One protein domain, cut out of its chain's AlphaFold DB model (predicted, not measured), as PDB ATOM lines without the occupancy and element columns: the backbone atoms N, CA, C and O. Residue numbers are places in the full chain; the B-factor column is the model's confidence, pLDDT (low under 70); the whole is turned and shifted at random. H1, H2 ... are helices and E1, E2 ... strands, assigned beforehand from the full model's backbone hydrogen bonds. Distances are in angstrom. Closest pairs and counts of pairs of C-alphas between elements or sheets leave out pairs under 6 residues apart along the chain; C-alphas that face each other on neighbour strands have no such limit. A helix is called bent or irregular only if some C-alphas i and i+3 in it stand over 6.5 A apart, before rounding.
ATOM      1  N   PRO A 159     113.001 186.695 147.872       92.69
ATOM      2  CA  PRO A 159     113.712 185.438 147.609       92.69
ATOM      3  C   PRO A 159     115.123 185.645 147.042       92.69
ATOM      4  O   PRO A 159     116.050 184.940 147.432       92.69
ATOM      5  N   ALA A 160     115.335 186.665 146.202       93.75
ATOM      6  CA  ALA A 160     116.669 187.008 145.703       93.75
ATOM      7  C   ALA A 160     117.632 187.400 146.840       93.75
ATOM      8  O   ALA A 160     118.787 186.977 146.853       93.75
ATOM      9  N   LYS A 161     117.147 188.151 147.840       94.56
ATOM     10  CA  LYS A 161     117.946 188.530 149.013       94.56
ATOM     11  C   LYS A 161     118.233 187.332 149.920       94.56
ATOM     12  O   LYS A 161     119.330 187.227 150.466       94.56
ATOM     13  N   ALA A 162     117.277 186.411 150.041       94.69
ATOM     14  CA  ALA A 162     117.466 185.158 150.763       94.69
ATOM     15  C   ALA A 162     118.545 184.280 150.110       94.69
ATOM     16  O   ALA A 162     119.426 183.777 150.805       94.69
ATOM     17  N   ALA A 163     118.522 184.153 148.781       95.56
ATOM     18  CA  ALA A 163     119.526 183.413 148.021       95.56
ATOM     19  C   ALA A 163     120.910 184.085 148.061       95.56
ATOM     20  O   ALA A 163     121.921 183.395 148.197       95.56
ATOM     21  N   GLU A 164     120.971 185.424 148.017       95.31
ATOM     22  CA  GLU A 164     122.204 186.186 148.255       95.31
ATOM     23  C   GLU A 164     122.818 185.820 149.613       95.31
ATOM     24  O   GLU A 164     123.977 185.406 149.683       95.31
ATOM     25  N   TRP A 165     122.040 185.945 150.692       94.88
ATOM     26  CA  TRP A 165     122.497 185.600 152.037       94.88
ATOM     27  C   TRP A 165     122.915 184.132 152.132       94.88
ATOM     28  O   TRP A 165     123.977 183.838 152.684       94.88
ATOM     29  N   ALA A 166     122.123 183.221 151.563       95.31
ATOM     30  CA  ALA A 166     122.385 181.791 151.594       95.31
ATOM     31  C   ALA A 166     123.736 181.477 150.954       95.31
ATOM     32  O   ALA A 166     124.576 180.825 151.576       95.31
ATOM     33  N   MET A 167     123.994 182.025 149.768       96.44
ATOM     34  CA  MET A 167     125.263 181.817 149.088       96.44
ATOM     35  C   MET A 167     126.434 182.413 149.876       96.44
ATOM     36  O   MET A 167     127.419 181.723 150.135       96.44
ATOM     37  N   LEU A 168     126.309 183.659 150.347       93.56
ATOM     38  CA  LEU A 168     127.333 184.306 151.178       93.56
ATOM     39  C   LEU A 168     127.600 183.555 152.494       93.56
ATOM     40  O   LEU A 168     128.714 183.618 153.016       93.56
ATOM     41  N   SER A 169     126.600 182.854 153.038       91.62
ATOM     42  CA  SER A 169     126.733 182.036 154.247       91.62
ATOM     43  C   SER A 169     127.545 180.758 154.011       91.62
ATOM     44  O   SER A 169     128.302 180.356 154.894       91.62
ATOM     45  N   LEU A 170     127.449 180.168 152.814       93.38
ATOM     46  CA  LEU A 170     128.190 178.965 152.432       93.38
ATOM     47  C   LEU A 170     129.658 179.275 152.126       93.38
ATOM     48  O   LEU A 170     130.534 178.511 152.517       93.38
ATOM     49  N   VAL A 171     129.951 180.425 151.508       92.69
ATOM     50  CA  VAL A 171     131.329 180.842 151.166       92.69
ATOM     51  C   VAL A 171     131.927 181.829 152.168       92.69
ATOM     52  O   VAL A 171     132.645 182.774 151.825       92.69
ATOM     53  N   ARG A 172     131.620 181.628 153.452       85.12
ATOM     54  CA  ARG A 172     132.054 182.525 154.523       85.12
ATOM     55  C   ARG A 172     133.568 182.647 154.605       85.12
ATOM     56  O   ARG A 172     134.294 181.713 154.929       85.12
ATOM     57  N   ALA A 196     123.820 162.534 159.850       90.50
ATOM     58  CA  ALA A 196     123.592 162.107 158.478       90.50
ATOM     59  C   ALA A 196     123.464 163.302 157.520       90.50
ATOM     60  O   ALA A 196     122.950 164.368 157.878       90.50
ATOM     61  N   ARG A 197     123.899 163.091 156.273       95.25
ATOM     62  CA  ARG A 197     123.568 163.973 155.149       95.25
ATOM     63  C   ARG A 197     122.070 163.849 154.854       95.25
ATOM     64  O   ARG A 197     121.469 162.801 155.074       95.25
ATOM     65  N   VAL A 198     121.472 164.930 154.379       97.25
ATOM     66  CA  VAL A 198     120.017 165.096 154.251       97.25
ATOM     67  C   VAL A 198     119.629 165.398 152.810       97.25
ATOM     68  O   VAL A 198     120.501 165.560 151.951       97.25
ATOM     69  N   ALA A 199     118.326 165.474 152.541       98.31
ATOM     70  CA  ALA A 199     117.834 165.952 151.258       98.31
ATOM     71  C   ALA A 199     117.201 167.341 151.365       98.31
ATOM     72  O   ALA A 199     116.614 167.700 152.380       98.31
ATOM     73  N   VAL A 200     117.301 168.106 150.286       98.50
ATOM     74  CA  VAL A 200     116.596 169.371 150.068       98.50
ATOM     75  C   VAL A 200     115.556 169.131 148.982       98.50
ATOM     76  O   VAL A 200     115.897 168.675 147.891       98.50
ATOM     77  N   VAL A 201     114.287 169.409 149.275       98.12
ATOM     78  CA  VAL A 201     113.163 169.095 148.383       98.12
ATOM     79  C   VAL A 201     112.422 170.366 147.995       98.12
ATOM     80  O   VAL A 201     112.036 171.161 148.857       98.12
ATOM     81  N   ARG A 202     112.194 170.561 146.695       96.81
ATOM     82  CA  ARG A 202     111.408 171.669 146.138       96.81
ATOM     83  C   ARG A 202     110.358 171.138 145.181       96.81
ATOM     84  O   ARG A 202     110.635 170.256 144.381       96.81
ATOM     85  N   HIS A 203     109.153 171.685 145.280       95.25
ATOM     86  CA  HIS A 203     108.027 171.321 144.431       95.25
ATOM     87  C   HIS A 203     107.548 172.546 143.653       95.25
ATOM     88  O   HIS A 203     107.502 173.645 144.218       95.25
ATOM     89  N   ARG A 204     107.216 172.364 142.373       94.00
ATOM     90  CA  ARG A 204     106.701 173.405 141.474       94.00
ATOM     91  C   ARG A 204     105.569 172.841 140.626       94.00
ATOM     92  O   ARG A 204     105.690 171.744 140.100       94.00
ATOM     93  N   ALA A 205     104.497 173.611 140.463       92.19
ATOM     94  CA  ALA A 205     103.340 173.188 139.671       92.19
ATOM     95  C   ALA A 205     103.642 173.132 138.160       92.19
ATOM     96  O   ALA A 205     103.046 172.340 137.435       92.19
ATOM     97  N   GLY A 206     104.563 173.976 137.682       88.19
ATOM     98  CA  GLY A 206     104.973 174.046 136.279       88.19
ATOM     99  C   GLY A 206     106.321 173.368 136.002       88.19
ATOM    100  O   GLY A 206     107.080 173.109 136.941       88.19
ATOM    101  N   PRO A 207     106.631 173.096 134.720       83.50
ATOM    102  CA  PRO A 207     107.949 172.625 134.309       83.50
ATOM    103  C   PRO A 207     109.035 173.619 134.707       83.50
ATOM    104  O   PRO A 207     108.875 174.828 134.559       83.50
ATOM    105  N   VAL A 208     110.142 173.075 135.200       85.06
ATOM    106  CA  VAL A 208     111.331 173.820 135.610       85.06
ATOM    107  C   VAL A 208     112.528 173.345 134.806       85.06
ATOM    108  O   VAL A 208     112.765 172.143 134.674       85.06
ATOM    109  N   GLU A 209     113.286 174.296 134.277       83.56
ATOM    110  CA  GLU A 209     114.562 174.029 133.630       83.56
ATOM    111  C   GLU A 209     115.666 174.051 134.689       83.56
ATOM    112  O   GLU A 209     115.772 174.995 135.474       83.56
ATOM    113  N   LEU A 210     116.476 172.993 134.748       84.69
ATOM    114  CA  LEU A 210     117.594 172.952 135.683       84.69
ATOM    115  C   LEU A 210     118.795 173.686 135.086       84.69
ATOM    116  O   LEU A 210     119.171 173.386 133.949       84.69
ATOM    117  N   PRO A 211     119.461 174.565 135.851       85.50
ATOM    118  CA  PRO A 211     120.728 175.124 135.420       85.50
ATOM    119  C   PRO A 211     121.756 173.993 135.268       85.50
ATOM    120  O   PRO A 211     121.979 173.210 136.189       85.50
ATOM    121  N   VAL A 212     122.381 173.907 134.094       90.12
ATOM    122  CA  VAL A 212     123.510 173.008 133.816       90.12
ATOM    123  C   VAL A 212     124.736 173.865 133.539       90.12
ATOM    124  O   VAL A 212     124.651 174.847 132.801       90.12
ATOM    125  N   GLY A 213     125.879 173.493 134.113       93.75
ATOM    126  CA  GLY A 213     127.141 174.207 133.942       93.75
ATOM    127  C   GLY A 213     127.700 174.746 135.252       93.75
ATOM    128  O   GLY A 213     127.590 174.112 136.300       93.75
ATOM    129  N   VAL A 214     128.358 175.901 135.177       95.38
ATOM    130  CA  VAL A 214     129.114 176.481 136.291       95.38
ATOM    131  C   VAL A 214     128.384 177.702 136.842       95.38
ATOM    132  O   VAL A 214     128.115 178.649 136.105       95.38
ATOM    133  N   LEU A 215     128.092 177.694 138.143       94.94
ATOM    134  CA  LEU A 215     127.584 178.858 138.865       94.94
ATOM    135  C   LEU A 215     128.749 179.525 139.615       94.94
ATOM    136  O   LEU A 215     129.280 178.917 140.548       94.94
ATOM    137  N   PRO A 216     129.142 180.758 139.253       95.44
ATOM    138  CA  PRO A 216     130.246 181.444 139.911       95.44
ATOM    139  C   PRO A 216     129.867 181.904 141.323       95.44
ATOM    140  O   PRO A 216     128.823 182.534 141.544       95.44
ATOM    141  N   VAL A 217     130.760 181.643 142.278       95.50
ATOM    142  CA  VAL A 217     130.612 181.973 143.705       95.50
ATOM    143  C   VAL A 217     131.891 182.618 144.258       95.50
ATOM    144  O   VAL A 217     132.463 182.226 145.278       95.50
ATOM    145  N   GLY A 218     132.353 183.672 143.587       94.19
ATOM    146  CA  GLY A 218     133.510 184.448 144.029       94.19
ATOM    147  C   GLY A 218     134.825 183.747 143.700       94.19
ATOM    148  O   GLY A 218     135.282 183.845 142.571       94.19
ATOM    149  N   ASP A 219     135.451 183.091 144.680       95.44
ATOM    150  CA  ASP A 219     136.668 182.284 144.441       95.44
ATOM    151  C   ASP A 219     136.379 180.802 144.227       95.44
ATOM    152  O   ASP A 219     137.301 180.013 144.037       95.44
ATOM    153  N   LEU A 220     135.112 180.420 144.337       97.12
ATOM    154  CA  LEU A 220     134.646 179.059 144.169       97.12
ATOM    155  C   LEU A 220     133.601 179.020 143.060       97.12
ATOM    156  O   LEU A 220     132.983 180.032 142.739       97.12
ATOM    157  N   ASP A 221     133.373 177.821 142.559       96.94
ATOM    158  CA  ASP A 221     132.365 177.487 141.572       96.94
ATOM    159  C   ASP A 221     131.491 176.351 142.105       96.94
ATOM    160  O   ASP A 221     131.989 175.417 142.743       96.94
ATOM    161  N   ILE A 222     130.195 176.400 141.801       97.56
ATOM    162  CA  ILE A 222     129.324 175.224 141.878       97.56
ATOM    163  C   ILE A 222     129.226 174.644 140.472       97.56
ATOM    164  O   ILE A 222     128.837 175.344 139.537       97.56
ATOM    165  N   ARG A 223     129.554 173.363 140.319       97.50
ATOM    166  CA  ARG A 223     129.411 172.629 139.061       97.50
ATOM    167  C   ARG A 223     128.170 171.754 139.120       97.50
ATOM    168  O   ARG A 223     128.043 170.916 140.015       97.50
ATOM    169  N   LEU A 224     127.279 171.976 138.161       96.94
ATOM    170  CA  LEU A 224     126.068 171.205 137.915       96.94
ATOM    171  C   LEU A 224     126.264 170.398 136.634       96.94
ATOM    172  O   LEU A 224     126.094 170.915 135.527       96.94
ATOM    173  N   GLU A 225     126.660 169.139 136.788       96.94
ATOM    174  CA  GLU A 225     127.002 168.248 135.677       96.94
ATOM    175  C   GLU A 225     125.878 167.247 135.431       96.94
ATOM    176  O   GLU A 225     125.396 166.600 136.356       96.94
ATOM    177  N   ARG A 226     125.442 167.108 134.178       96.06
ATOM    178  CA  ARG A 226     124.355 166.196 133.811       96.06
ATOM    179  C   ARG A 226     124.844 164.755 133.752       96.06
ATOM    180  O   ARG A 226     125.762 164.454 132.996       96.06
ATOM    181  N   ILE A 227     124.191 163.883 134.523       95.88
ATOM    182  CA  ILE A 227     124.366 162.428 134.443       95.88
ATOM    183  C   ILE A 227     123.378 161.856 133.420       95.88
ATOM    184  O   ILE A 227     123.769 161.097 132.538       95.88
ATOM    185  N   ASP A 228     122.106 162.248 133.527       93.75
ATOM    186  CA  ASP A 228     121.017 161.836 132.637       93.75
ATOM    187  C   ASP A 228     119.951 162.946 132.508       93.75
ATOM    188  O   ASP A 228     120.139 164.077 132.967       93.75
ATOM    189  N   ASP A 229     118.822 162.663 131.856       87.38
ATOM    190  CA  ASP A 229     117.757 163.650 131.618       87.38
ATOM    191  C   ASP A 229     117.152 164.223 132.911       87.38
ATOM    192  O   ASP A 229     116.675 165.360 132.931       87.38
ATOM    193  N   THR A 230     117.230 163.466 134.003       92.12
ATOM    194  CA  THR A 230     116.590 163.751 135.293       92.12
ATOM    195  C   THR A 230     117.575 163.953 136.442       92.12
ATOM    196  O   THR A 230     117.164 164.416 137.506       92.12
ATOM    197  N   THR A 231     118.858 163.639 136.248       96.12
ATOM    198  CA  THR A 231     119.865 163.611 137.314       96.12
ATOM    199  C   THR A 231     121.069 164.500 136.997       96.12
ATOM    200  O   THR A 231     121.679 164.398 135.928       96.12
ATOM    201  N   LEU A 232     121.456 165.334 137.965       97.25
ATOM    202  CA  LEU A 232     122.679 166.138 137.962       97.25
ATOM    203  C   LEU A 232     123.560 165.788 139.168       97.25
ATOM    204  O   LEU A 232     123.060 165.449 140.243       97.25
ATOM    205  N   THR A 233     124.864 165.971 139.017       98.00
ATOM    206  CA  THR A 233     125.820 166.064 140.124       98.00
ATOM    207  C   THR A 233     125.981 167.526 140.526       98.00
ATOM    208  O   THR A 233     126.206 168.376 139.668       98.00
ATOM    209  N   TRP A 234     125.917 167.811 141.825       98.19
ATOM    210  CA  TRP A 234     126.300 169.087 142.428       98.19
ATOM    211  C   TRP A 234     127.666 168.931 143.093       98.19
ATOM    212  O   TRP A 234     127.840 168.087 143.968       98.19
ATOM    213  N   SER A 235     128.643 169.753 142.717       98.00
ATOM    214  CA  SER A 235     129.962 169.748 143.360       98.00
ATOM    215  C   SER A 235     130.535 171.151 143.507       98.00
ATOM    216  O   SER A 235     130.217 172.050 142.727       98.00
ATOM    217  N   TRP A 236     131.377 171.343 144.521       97.94
ATOM    218  CA  TRP A 236     132.143 172.572 144.707       97.94
ATOM    219  C   TRP A 236     133.528 172.429 144.082       97.94
ATOM    220  O   TRP A 236     134.160 171.379 144.177       97.94
ATOM    221  N   ALA A 237     134.026 173.504 143.482       97.12
ATOM    222  CA  ALA A 237     135.390 173.590 142.980       97.12
ATOM    223  C   ALA A 237     135.977 174.977 143.255       97.12
ATOM    224  O   ALA A 237     135.248 175.943 143.471       97.12
ATOM    225  N   THR A 238     137.301 175.097 143.227       96.88
ATOM    226  CA  THR A 238     137.952 176.411 143.161       96.88
ATOM    227  C   THR A 238     137.706 177.032 141.792       96.88
ATOM    228  O   THR A 238     137.854 176.346 140.776       96.88
ATOM    229  N   ALA A 239     137.373 178.320 141.765       95.88
ATOM    230  CA  ALA A 239     137.205 179.060 140.525       95.88
ATOM    231  C   ALA A 239     138.542 179.180 139.783       95.88
ATOM    232  O   ALA A 239     139.601 179.302 140.407       95.88
ATOM    233  N   ALA A 240     138.487 179.166 138.450       94.25
ATOM    234  CA  ALA A 240     139.667 179.399 137.615       94.25
ATOM    235  C   ALA A 240     140.228 180.819 137.814       94.25
ATOM    236  O   ALA A 240     141.441 180.997 137.908       94.25
ATOM    237  N   ASP A 241     139.328 181.796 137.959       93.69
ATOM    238  CA  ASP A 241     139.645 183.213 138.131       93.69
ATOM    239  C   ASP A 241     139.100 183.729 139.478       93.69
ATOM    240  O   ASP A 241     138.046 184.373 139.524       93.69
ATOM    241  N   PRO A 242     139.777 183.442 140.607       95.06
ATOM    242  CA  PRO A 242     139.329 183.909 141.910       95.06
ATOM    243  C   PRO A 242     139.417 185.436 142.009       95.06
ATOM    244  O   PRO A 242     140.428 186.052 141.665       95.06
ATOM    245  N   ILE A 243     138.357 186.063 142.513       95.12
ATOM    246  CA  ILE A 243     138.228 187.529 142.508       95.12
ATOM    247  C   ILE A 243     138.850 188.203 143.736       95.12
ATOM    248  O   ILE A 243     139.035 189.423 143.750       95.12
ATOM    249  N   PHE A 244     139.150 187.454 144.798       93.94
ATOM    250  CA  PHE A 244     139.675 188.027 146.033       93.94
ATOM    251  C   PHE A 244     141.212 187.924 146.135       93.94
ATOM    252  O   PHE A 244     141.793 186.908 145.772       93.94
ATOM    253  N   PRO A 245     141.898 188.897 146.780       91.12
ATOM    254  CA  PRO A 245     143.367 188.898 146.910       91.12
ATOM    255  C   PRO A 245     143.971 187.695 147.648       91.12
ATOM    256  O   PRO A 245     145.157 187.408 147.521       91.12
ATOM    257  N   LYS A 246     143.171 187.050 148.498       90.44
ATOM    258  CA  LYS A 246     143.495 185.793 149.178       90.44
ATOM    259  C   LYS A 246     142.339 184.843 148.882       90.44
ATOM    260  O   LYS A 246     141.333 184.960 149.592       90.44
ATOM    261  N   PRO A 247     142.418 184.028 147.819       91.88
ATOM    262  CA  PRO A 247     141.335 183.137 147.410       91.88
ATOM    263  C   PRO A 247     140.949 182.146 148.509       91.88
ATOM    264  O   PRO A 247     141.783 181.774 149.339       91.88
ATOM    265  N   LEU A 248     139.684 181.728 148.530       90.62
ATOM    266  CA  LEU A 248     139.255 180.600 149.356       90.62
ATOM    267  C   LEU A 248     139.782 179.294 148.756       90.62
ATOM    268  O   LEU A 248     139.600 179.039 147.572       90.62
ATOM    269  N   THR A 249     140.406 178.462 149.586       87.44
ATOM    270  CA  THR A 249     140.902 177.131 149.187       87.44
ATOM    271  C   THR A 249     140.132 175.990 149.843       87.44
ATOM    272  O   THR A 249     140.281 174.844 149.443       87.44
ATOM    273  N   THR A 250     139.332 176.285 150.869       90.81
ATOM    274  CA  THR A 250     138.487 175.301 151.552       90.81
ATOM    275  C   THR A 250     137.108 175.311 150.916       90.81
ATOM    276  O   THR A 250     136.464 176.363 150.862       90.81
ATOM    277  N   LEU A 251     136.663 174.149 150.444       94.19
ATOM    278  CA  LEU A 251     135.331 173.982 149.878       94.19
ATOM    279  C   LEU A 251     134.285 173.927 151.004       94.19
ATOM    280  O   LEU A 251     134.578 173.391 152.075       94.19
ATOM    281  N   PRO A 252     133.062 174.448 150.790       92.94
ATOM    282  CA  PRO A 252     131.965 174.254 151.734       92.94
ATOM    283  C   PRO A 252     131.695 172.766 151.975       92.94
ATOM    284  O   PRO A 252     131.421 172.353 153.102       92.94
ATOM    285  N   ASP A 253     131.808 171.968 150.917       94.06
ATOM    286  CA  ASP A 253     131.626 170.525 150.922       94.06
ATOM    287  C   ASP A 253     132.570 169.904 149.893       94.06
ATOM    288  O   ASP A 253     132.595 170.344 148.742       94.06
ATOM    289  N   GLU A 254     133.365 168.922 150.310       94.06
ATOM    290  CA  GLU A 254     134.294 168.208 149.423       94.06
ATOM    291  C   GLU A 254     133.615 167.022 148.725       94.06
ATOM    292  O   GLU A 254     134.090 166.558 147.688       94.06
ATOM    293  N   GLU A 255     132.492 166.543 149.266       96.12
ATOM    294  CA  GLU A 255     131.743 165.427 148.697       96.12
ATOM    295  C   GLU A 255     130.683 165.942 147.710       96.12
ATOM    296  O   GLU A 255     129.878 166.809 148.069       96.12
ATOM    297  N   PRO A 256     130.636 165.412 146.474       96.88
ATOM    298  CA  PRO A 256     129.575 165.743 145.537       96.88
ATOM    299  C   PRO A 256     128.227 165.181 146.005       96.88
ATOM    300  O   PRO A 256     128.141 164.106 146.601       96.88
ATOM    301  N   SER A 257     127.157 165.893 145.678       98.00
ATOM    302  CA  SER A 257     125.772 165.546 145.991       98.00
ATOM    303  C   SER A 257     124.950 165.337 144.716       98.00
ATOM    304  O   SER A 257     125.365 165.707 143.618       98.00
ATOM    305  N   THR A 258     123.795 164.680 144.828       98.31
ATOM    306  CA  THR A 258     122.972 164.291 143.665       98.31
ATOM    307  C   THR A 258     121.694 165.111 143.616       98.31
ATOM    308  O   THR A 258     120.987 165.205 144.611       98.31
ATOM    309  N   VAL A 259     121.351 165.668 142.462       98.12
ATOM    310  CA  VAL A 259     120.102 166.404 142.239       98.12
ATOM    311  C   VAL A 259     119.246 165.600 141.272       98.12
ATOM    312  O   VAL A 259     119.680 165.313 140.162       98.12
ATOM    313  N   ARG A 260     118.032 165.239 141.682       96.94
ATOM    314  CA  ARG A 260     117.056 164.508 140.866       96.94
ATOM    315  C   ARG A 260     115.828 165.365 140.627       96.94
ATOM    316  O   ARG A 260     115.328 165.990 141.560       96.94
ATOM    317  N   LEU A 261     115.315 165.345 139.407       95.06
ATOM    318  CA  LEU A 261     114.060 165.980 139.030       95.06
ATOM    319  C   LEU A 261     113.061 164.916 138.591       95.06
ATOM    320  O   LEU A 261     113.302 164.179 137.639       95.06
ATOM    321  N   THR A 262     111.923 164.849 139.273       94.69
ATOM    322  CA  THR A 262     110.828 163.941 138.928       94.69
ATOM    323  C   THR A 262     109.586 164.729 138.538       94.69
ATOM    324  O   THR A 262     109.193 165.676 139.217       94.69
ATOM    325  N   SER A 263     108.957 164.342 137.429       92.81
ATOM    326  CA  SER A 263     107.646 164.850 137.019       92.81
ATOM    327  C   SER A 263     106.540 163.940 137.551       92.81
ATOM    328  O   SER A 263     106.638 162.717 137.438       92.81
ATOM    329  N   GLY A 264     105.475 164.526 138.082       90.00
ATOM    330  CA  GLY A 264     104.283 163.834 138.552       90.00
ATOM    331  C   GLY A 264     103.002 164.581 138.165       90.00
ATOM    332  O   GLY A 264     103.068 165.651 137.561       90.00
ATOM    333  N   PRO A 265     101.826 164.030 138.512       87.94
ATOM    334  CA  PRO A 265     100.535 164.642 138.190       87.94
ATOM    335  C   PRO A 265     100.356 166.036 138.811       87.94
ATOM    336  O   PRO A 265      99.680 166.874 138.227       87.94
ATOM    337  N   ASP A 266     101.011 166.295 139.946       88.06
ATOM    338  CA  ASP A 266     100.920 167.562 140.680       88.06
ATOM    339  C   ASP A 266     102.031 168.565 140.309       88.06
ATOM    340  O   ASP A 266     102.128 169.632 140.907       88.06
ATOM    341  N   GLY A 267     102.890 168.235 139.335       93.00
ATOM    342  CA  GLY A 267     103.999 169.083 138.888       93.00
ATOM    343  C   GLY A 267     105.365 168.408 139.017       93.00
ATOM    344  O   GLY A 267     105.501 167.197 138.865       93.00
ATOM    345  N   PHE A 268     106.402 169.193 139.286       94.12
ATOM    346  CA  PHE A 268     107.796 168.763 139.317       94.12
ATOM    347  C   PHE A 268     108.353 168.800 140.735       94.12
ATOM    348  O   PHE A 268     108.093 169.730 141.500       94.12
ATOM    349  N   THR A 269     109.146 167.792 141.080       96.31
ATOM    350  CA  THR A 269     109.839 167.701 142.364       96.31
ATOM    351  C   THR A 269     111.337 167.618 142.132       96.31
ATOM    352  O   THR A 269     111.833 166.656 141.550       96.31
ATOM    353  N   LEU A 270     112.060 168.626 142.610       97.19
ATOM    354  CA  LEU A 270     113.510 168.607 142.729       97.19
ATOM    355  C   LEU A 270     113.879 168.023 144.092       97.19
ATOM    356  O   LEU A 270     113.407 168.502 145.124       97.19
ATOM    357  N   ARG A 271     114.749 167.016 144.099       98.00
ATOM    358  CA  ARG A 271     115.338 166.419 145.297       98.00
ATOM    359  C   ARG A 271     116.859 166.474 145.194       98.00
ATOM    360  O   ARG A 271     117.442 165.806 144.350       98.00
ATOM    361  N   HIS A 272     117.495 167.257 146.054       98.38
ATOM    362  CA  HIS A 272     118.947 167.350 146.171       98.38
ATOM    363  C   HIS A 272     119.410 166.538 147.387       98.38
ATOM    364  O   HIS A 272     119.201 166.947 148.524       98.38
ATOM    365  N   GLU A 273     119.985 165.366 147.139       98.38
ATOM    366  CA  GLU A 273     120.363 164.342 148.112       98.38
ATOM    367  C   GLU A 273     121.842 164.412 148.477       98.38
ATOM    368  O   GLU A 273     122.693 164.727 147.645       98.38
ATOM    369  N   GLY A 274     122.152 164.043 149.720       97.25
ATOM    370  CA  GLY A 274     123.521 164.055 150.209       97.25
ATOM    371  C   GLY A 274     123.998 165.470 150.502       97.25
ATOM    372  O   GLY A 274     125.159 165.762 150.274       97.25
ATOM    373  N   VAL A 275     123.136 166.354 150.999       97.56
ATOM    374  CA  VAL A 275     123.516 167.704 151.437       97.56
ATOM    375  C   VAL A 275     123.926 167.655 152.908       97.56
ATOM    376  O   VAL A 275     123.273 166.998 153.718       97.56
ATOM    377  N   LEU A 276     124.986 168.360 153.299       95.00
ATOM    378  CA  LEU A 276     125.291 168.554 154.719       95.00
ATOM    379  C   LEU A 276     124.127 169.269 155.414       95.00
ATOM    380  O   LEU A 276     123.705 170.335 154.971       95.00
ATOM    381  N   GLY A 277     123.634 168.743 156.536       93.62
ATOM    382  CA  GLY A 277     122.433 169.294 157.171       93.62
ATOM    383  C   GLY A 277     122.541 170.773 157.566       93.62
ATOM    384  O   GLY A 277     121.594 171.529 157.367       93.62
ATOM    385  N   ARG A 278     123.731 171.232 157.975       91.50
ATOM    386  CA  ARG A 278     124.018 172.660 158.225       91.50
ATOM    387  C   ARG A 278     123.871 173.566 156.991       91.50
ATOM    388  O   ARG A 278     123.709 174.771 157.143       91.50
ATOM    389  N   HIS A 279     123.946 173.007 155.783       94.44
ATOM    390  CA  HIS A 279     123.804 173.724 154.513       94.44
ATOM    391  C   HIS A 279     122.407 173.584 153.903       94.44
ATOM    392  O   HIS A 279     122.092 174.330 152.982       94.44
ATOM    393  N   ALA A 280     121.570 172.664 154.400       96.00
ATOM    394  CA  ALA A 280     120.309 172.292 153.762       96.00
ATOM    395  C   ALA A 280     119.393 173.499 153.511       96.00
ATOM    396  O   ALA A 280     118.983 173.723 152.376       96.00
ATOM    397  N   SER A 281     119.164 174.341 154.524       94.44
ATOM    398  CA  SER A 281     118.335 175.544 154.372       94.44
ATOM    399  C   SER A 281     118.927 176.537 153.364       94.44
ATOM    400  O   SER A 281     118.202 177.077 152.538       94.44
ATOM    401  N   ALA A 282     120.246 176.764 153.380       95.56
ATOM    402  CA  ALA A 282     120.897 177.681 152.440       95.56
ATOM    403  C   ALA A 282     120.818 177.161 150.992       95.56
ATOM    404  O   ALA A 282     120.440 177.897 150.083       95.56
ATOM    405  N   VAL A 283     121.108 175.876 150.784       97.31
ATOM    406  CA  VAL A 283     120.974 175.202 149.484       97.31
ATOM    407  C   VAL A 283     119.527 175.253 148.991       97.31
ATOM    408  O   VAL A 283     119.288 175.507 147.814       97.31
ATOM    409  N   GLY A 284     118.562 175.074 149.889       96.69
ATOM    410  CA  GLY A 284     117.146 175.208 149.589       96.69
ATOM    411  C   GLY A 284     116.754 176.597 149.081       96.69
ATOM    412  O   GLY A 284     116.078 176.700 148.062       96.69
ATOM    413  N   LEU A 285     117.231 177.659 149.733       96.06
ATOM    414  CA  LEU A 285     116.993 179.044 149.306       96.06
ATOM    415  C   LEU A 285     117.647 179.379 147.959       96.06
ATOM    416  O   LEU A 285     117.088 180.136 147.168       96.06
ATOM    417  N   ILE A 286     118.823 178.806 147.685       96.44
ATOM    418  CA  ILE A 286     119.474 178.922 146.375       96.44
ATOM    419  C   ILE A 286     118.610 178.246 145.307       96.44
ATOM    420  O   ILE A 286     118.366 178.849 144.264       96.44
ATOM    421  N   TRP A 287     118.100 177.040 145.576       96.56
ATOM    422  CA  TRP A 287     117.197 176.353 144.655       96.56
ATOM    423  C   TRP A 287     115.897 177.110 144.421       96.56
ATOM    424  O   TRP A 287     115.476 177.198 143.275       96.56
ATOM    425  N   ASP A 288     115.288 177.690 145.458       94.19
ATOM    426  CA  ASP A 288     114.084 178.508 145.286       94.19
ATOM    427  C   ASP A 288     114.327 179.637 144.275       94.19
ATOM    428  O   ASP A 288     113.561 179.799 143.330       94.19
ATOM    429  N   HIS A 289     115.453 180.345 144.383       93.69
ATOM    430  CA  HIS A 289     115.799 181.377 143.410       93.69
ATOM    431  C   HIS A 289     116.092 180.822 142.006       93.69
ATOM    432  O   HIS A 289     115.564 181.349 141.029       93.69
ATOM    433  N   LEU A 290     116.910 179.769 141.896       93.44
ATOM    434  CA  LEU A 290     117.287 179.186 140.601       93.44
ATOM    435  C   LEU A 290     116.080 178.634 139.829       93.44
ATOM    436  O   LEU A 290     116.083 178.679 138.603       93.44
ATOM    437  N   LEU A 291     115.070 178.116 140.534       92.38
ATOM    438  CA  LEU A 291     113.857 177.569 139.926       92.38
ATOM    439  C   LEU A 291     112.832 178.653 139.561       92.38
ATOM    440  O   LEU A 291     112.113 178.482 138.581       92.38
ATOM    441  N   ASP A 292     112.753 179.747 140.327       89.88
ATOM    442  CA  ASP A 292     111.689 180.752 140.170       89.88
ATOM    443  C   ASP A 292     112.100 181.975 139.339       89.88
ATOM    444  O   ASP A 292     111.243 182.668 138.793       89.88
ATOM    445  N   ALA A 293     113.396 182.271 139.247       83.00
ATOM    446  CA  ALA A 293     113.898 183.481 138.604       83.00
ATOM    447  C   ALA A 293     115.165 183.197 137.780       83.00
ATOM    448  O   ALA A 293     116.269 183.532 138.220       83.00
ATOM    449  N   PRO A 294     115.038 182.622 136.566       70.62
ATOM    450  CA  PRO A 294     116.170 182.468 135.659       70.62
ATOM    451  C   PRO A 294     116.670 183.859 135.247       70.62
ATOM    452  O   PRO A 294     116.052 184.567 134.453       70.62
ATOM    453  N   GLY A 295     117.773 184.298 135.848       80.56
ATOM    454  CA  GLY A 295     118.274 185.658 135.706       80.56
ATOM    455  C   GLY A 295     119.646 185.852 136.350       80.56
ATOM    456  O   GLY A 295     120.346 184.878 136.637       80.56
ATOM    457  N   PRO A 296     120.069 187.111 136.555       87.81
ATOM    458  CA  PRO A 296     121.334 187.410 137.212       87.81
ATOM    459  C   PRO A 296     121.386 186.804 138.616       87.81
ATOM    460  O   PRO A 296     120.471 186.995 139.415       87.81
ATOM    461  N   LEU A 297     122.490 186.130 138.933       94.31
ATOM    462  CA  LEU A 297     122.689 185.524 140.245       94.31
ATOM    463  C   LEU A 297     122.813 186.624 141.320       94.31
ATOM    464  O   LEU A 297     123.713 187.470 141.234       94.31
ATOM    465  N   PRO A 298     121.966 186.628 142.365       95.06
ATOM    466  CA  PRO A 298     121.843 187.752 143.290       95.06
ATOM    467  C   PRO A 298     123.085 187.938 144.169       95.06
ATOM    468  O   PRO A 298     123.326 189.023 144.687       95.06
ATOM    469  N   TRP A 299     123.921 186.908 144.300       95.69
ATOM    470  CA  TRP A 299     125.181 186.968 145.042       95.69
ATOM    471  C   TRP A 299     126.368 187.509 144.237       95.69
ATOM    472  O   TRP A 299     127.378 187.876 144.842       95.69
ATOM    473  N   SER A 300     126.292 187.598 142.903       94.62
ATOM    474  CA  SER A 300     127.451 187.978 142.079       94.62
ATOM    475  C   SER A 300     127.931 189.407 142.345       94.62
ATOM    476  O   SER A 300     129.128 189.632 142.526       94.62
ATOM    477  N   GLU A 301     127.022 190.384 142.396       95.19
ATOM    478  CA  GLU A 301     127.391 191.782 142.657       95.19
ATOM    479  C   GLU A 301     127.878 192.009 144.101       95.19
ATOM    480  O   GLU A 301     128.960 192.577 144.278       95.19
ATOM    481  N   PRO A 302     127.192 191.499 145.143       95.25
ATOM    482  CA  PRO A 302     127.695 191.554 146.514       95.25
ATOM    483  C   PRO A 302     129.089 190.941 146.688       95.25
ATOM    484  O   PRO A 302     129.929 191.534 147.369       95.25
ATOM    485  N   LEU A 303     129.376 189.797 146.054       95.06
ATOM    486  CA  LEU A 303     130.703 189.174 146.100       95.06
ATOM    487  C   LEU A 303     131.770 190.049 145.431       95.06
ATOM    488  O   LEU A 303     132.832 190.260 146.021       95.06
ATOM    489  N   ARG A 304     131.484 190.634 144.259       95.25
ATOM    490  CA  ARG A 304     132.392 191.588 143.592       95.25
ATOM    491  C   ARG A 304     132.648 192.830 144.442       95.25
ATOM    492  O   ARG A 304     133.800 193.237 144.610       95.25
ATOM    493  N   ALA A 305     131.610 193.393 145.056       94.75
ATOM    494  CA  ALA A 305     131.744 194.533 145.958       94.75
ATOM    495  C   ALA A 305     132.586 194.193 147.206       94.75
ATOM    496  O   ALA A 305     133.412 195.001 147.644       94.75
ATOM    497  N   GLN A 306     132.421 192.995 147.781       93.19
ATOM    498  CA  GLN A 306     133.264 192.514 148.880       93.19
ATOM    499  C   GLN A 306     134.722 192.317 148.440       93.19
ATOM    500  O   GLN A 306     135.634 192.697 149.182       93.19
ATOM    501  N   ALA A 307     134.950 191.783 147.240       93.50
ATOM    502  CA  ALA A 307     136.280 191.585 146.675       93.50
ATOM    503  C   ALA A 307     137.011 192.910 146.437       93.50
ATOM    504  O   ALA A 307     138.149 193.066 146.882       93.50
ATOM    505  N   ALA A 308     136.334 193.909 145.866       94.50
ATOM    506  CA  ALA A 308     136.884 195.250 145.674       94.50
ATOM    507  C   ALA A 308     137.292 195.902 147.009       94.50
ATOM    508  O   ALA A 308     138.400 196.428 147.146       94.50
ATOM    509  N   LYS A 309     136.441 195.800 148.042       92.50
ATOM    510  CA  LYS A 309     136.767 196.281 149.399       92.50
ATOM    511  C   LYS A 309     137.970 195.543 149.995       92.50
ATOM    512  O   LYS A 309     138.813 196.163 150.647       92.50
ATOM    513  N   ALA A 310     138.066 194.229 149.784       90.19
ATOM    514  CA  ALA A 310     139.192 193.427 150.254       90.19
ATOM    515  C   ALA A 310     140.502 193.795 149.539       90.19
ATOM    516  O   ALA A 310     141.525 193.938 150.206       90.19
ATOM    517  N   ALA A 311     140.464 194.011 148.222       91.81
ATOM    518  CA  ALA A 311     141.599 194.470 147.425       91.81
ATOM    519  C   ALA A 311     142.092 195.848 147.878       91.81
ATOM    520  O   ALA A 311     143.280 196.008 148.153       91.81
ATOM    521  N   ALA A 312     141.182 196.806 148.078       92.38
ATOM    522  CA  ALA A 312     141.529 198.130 148.594       92.38
ATOM    523  C   ALA A 312     142.180 198.059 149.987       92.38
ATOM    524  O   ALA A 312     143.168 198.746 150.259       92.38
ATOM    525  N   ARG A 313     141.669 197.195 150.877       90.38
ATOM    526  CA  ARG A 313     142.275 196.975 152.199       90.38
ATOM    527  C   ARG A 313     143.654 196.324 152.092       90.38
ATOM    528  O   ARG A 313     144.563 196.769 152.784       90.38
ATOM    529  N   ALA A 314     143.811 195.297 151.258       89.50
ATOM    530  CA  ALA A 314     145.088 194.616 151.058       89.50
ATOM    531  C   ALA A 314     146.148 195.577 150.507       89.50
ATOM    532  O   ALA A 314     147.261 195.610 151.019       89.50
ATOM    533  N   GLU A 315     145.776 196.415 149.541       92.00
ATOM    534  CA  GLU A 315     146.647 197.446 148.986       92.00
ATOM    535  C   GLU A 315     147.056 198.478 150.038       92.00
ATOM    536  O   GLU A 315     148.240 198.762 150.197       92.00
ATOM    537  N   ARG A 316     146.104 198.981 150.834       91.06
ATOM    538  CA  ARG A 316     146.421 199.887 151.946       91.06
ATOM    539  C   ARG A 316     147.366 199.233 152.956       91.06
ATOM    540  O   ARG A 316     148.285 199.884 153.439       91.06
ATOM    541  N   SER A 317     147.143 197.963 153.289       87.88
ATOM    542  CA  SER A 317     148.021 197.215 154.191       87.88
ATOM    543  C   SER A 317     149.420 197.018 153.614       87.88
ATOM    544  O   SER A 317     150.373 197.142 154.375       87.88
ATOM    545  N   ARG A 318     149.551 196.757 152.303       88.31
ATOM    546  CA  ARG A 318     150.851 196.695 151.618       88.31
ATOM    547  C   ARG A 318     151.571 198.030 151.695       88.31
ATOM    548  O   ARG A 318     152.659 198.068 152.237       88.31
ATOM    549  N   ARG A 319     150.914 199.130 151.317       89.38
ATOM    550  CA  ARG A 319     151.502 200.478 151.407       89.38
ATOM    551  C   ARG A 319     151.975 200.817 152.813       89.38
ATOM    552  O   ARG A 319     153.100 201.248 152.982       89.38
ATOM    553  N   LEU A 320     151.153 200.555 153.829       89.56
ATOM    554  CA  LEU A 320     151.550 200.777 155.222       89.56
ATOM    555  C   LEU A 320     152.718 199.877 155.651       89.56
ATOM    556  O   LEU A 320     153.519 200.283 156.488       89.56
ATOM    557  N   ALA A 321     152.801 198.648 155.138       87.06
ATOM    558  CA  ALA A 321     153.932 197.763 155.394       87.06
ATOM    559  C   ALA A 321     155.201 198.264 154.691       87.06
ATOM    560  O   ALA A 321     156.243 198.314 155.333       87.06
ATOM    561  N   ASP A 322     155.094 198.705 153.438       86.81
ATOM    562  CA  ASP A 322     156.194 199.258 152.646       86.81
ATOM    563  C   ASP A 322     156.699 200.580 153.243       86.81
ATOM    564  O   ASP A 322     157.900 200.780 153.373       86.81
ATOM    565  N   GLU A 323     155.795 201.458 153.688       88.56
ATOM    566  CA  GLU A 323     156.119 202.691 154.414       88.56
ATOM    567  C   GLU A 323     156.826 202.388 155.739       88.56
ATOM    568  O   GLU A 323     157.806 203.046 156.084       88.56
ATOM    569  N   ARG A 324     156.361 201.375 156.485       87.31
ATOM    570  CA  ARG A 324     157.011 200.937 157.729       87.31
ATOM    571  C   ARG A 324     158.381 200.320 157.474       87.31
ATOM    572  O   ARG A 324     159.294 200.607 158.242       87.31
ATOM    573  N   ASP A 325     158.525 199.494 156.440       87.12
ATOM    574  CA  ASP A 325     159.817 198.931 156.040       87.12
ATOM    575  C   ASP A 325     160.760 200.075 155.650       87.12
ATOM    576  O   ASP A 325     161.813 200.234 156.257       87.12
ATOM    577  N   ALA A 326     160.342 200.973 154.756       88.75
ATOM    578  CA  ALA A 326     161.128 202.142 154.373       88.75
ATOM    579  C   ALA A 326     161.525 203.003 155.584       88.75
ATOM    580  O   ALA A 326     162.689 203.384 155.699       88.75
ATOM    581  N   ALA A 327     160.612 203.265 156.527       88.00
ATOM    582  CA  ALA A 327     160.910 204.014 157.749       88.00
ATOM    583  C   ALA A 327     161.963 203.318 158.631       88.00
ATOM    584  O   ALA A 327     162.858 203.985 159.144       88.00
ATOM    585  N   GLN A 328     161.919 201.986 158.759       86.56
ATOM    586  CA  GLN A 328     162.945 201.205 159.469       86.56
ATOM    587  C   GLN A 328     164.319 201.228 158.779       86.56
ATOM    588  O   GLN A 328     165.317 200.854 159.392       86.56
ATOM    589  N   TRP A 329     164.371 201.674 157.525       90.56
ATOM    590  CA  TRP A 329     165.566 201.737 156.691       90.56
ATOM    591  C   TRP A 329     165.954 203.173 156.299       90.56
ATOM    592  O   TRP A 329     166.617 203.379 155.279       90.56
TER     593      TRP A 329
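This is residues 159 to 172 and 196 to 329 of the 489 residues of an uncharacterized protein of Actinoplanes friuliensis DSM 7358 (UniProt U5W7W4). A twisted sheet of six strands, curled like part of a barrel, has helix H2 over one face at edge strand E1, and H1 packs on H2; the long helix H3 leads away as an arm whose residues 316 to 329 stick out. The printed part has 148 residues, with three named helices and six named strands in the order H1, E1 to E6, H2, H3: class mixed, helices and strands. The antiparallel sheet's order is E1, E6, E5, E4, E3, E2; E2 to E6 form a meander, each strand the antiparallel neighbour of the one before. The whole is loose, radius of gyration of the C-alphas 18.9 A, spanning 76 by 27 by 24 A.

Begin at H1, residues 159 to 170; it touches H2, residues 277 to 292, closest at the C-alphas of Ala 166 and Ala 282, 4.5 A apart. They run opposite ways at a tilt of 35.4 degrees, only just steep. H2 is on the sheet, over E1, residues 198 to 204, at a height of 8.3 A, making two layers, a helix on one face. Look next at E6, residues 267 to 275: N 200 of E1 and O 272 are 2.8 A apart, within hydrogen-bond range. Onward come the hairpins with E5, residues 257 to 264 (N 260 and O 271, 2.8 A), E4, residues 231 to 238 (N 232 and O 259, 2.8 A), E3, residues 220 to 226 (N 223 and O 235, 2.8 A), and E2, residues 213 to 217 (N 215 and O 222, 2.8 A). H3, residues 300 to 328, only grazes the sheet, with residues 300 to 304. Every O i to N i+4 pair is within hydrogen-bond range in H1 and H3, against 10 of 12 in H2, which is irregular: C-alphas 278 and 281 are 7.4 A apart.

Find C-alpha 159 at (113.712, 185.438, 147.609), where H1 begins. H2 measures 23.1 A, E6 23.2 A. From C-alpha 300 at (127.451, 187.978, 142.079), H3 runs 41.7 A to C-alpha 328 at (162.945, 201.205, 159.469).

The two C-alphas farthest apart, of Pro 265 and Trp 329, are 77.1 A apart. Residues 173 to 195 are not printed; C-alphas 172 and 196 are 22.5 A apart across this cut. The link from E4 to E5, 18 residues, is long. No printed residue is under 70 in pLDDT.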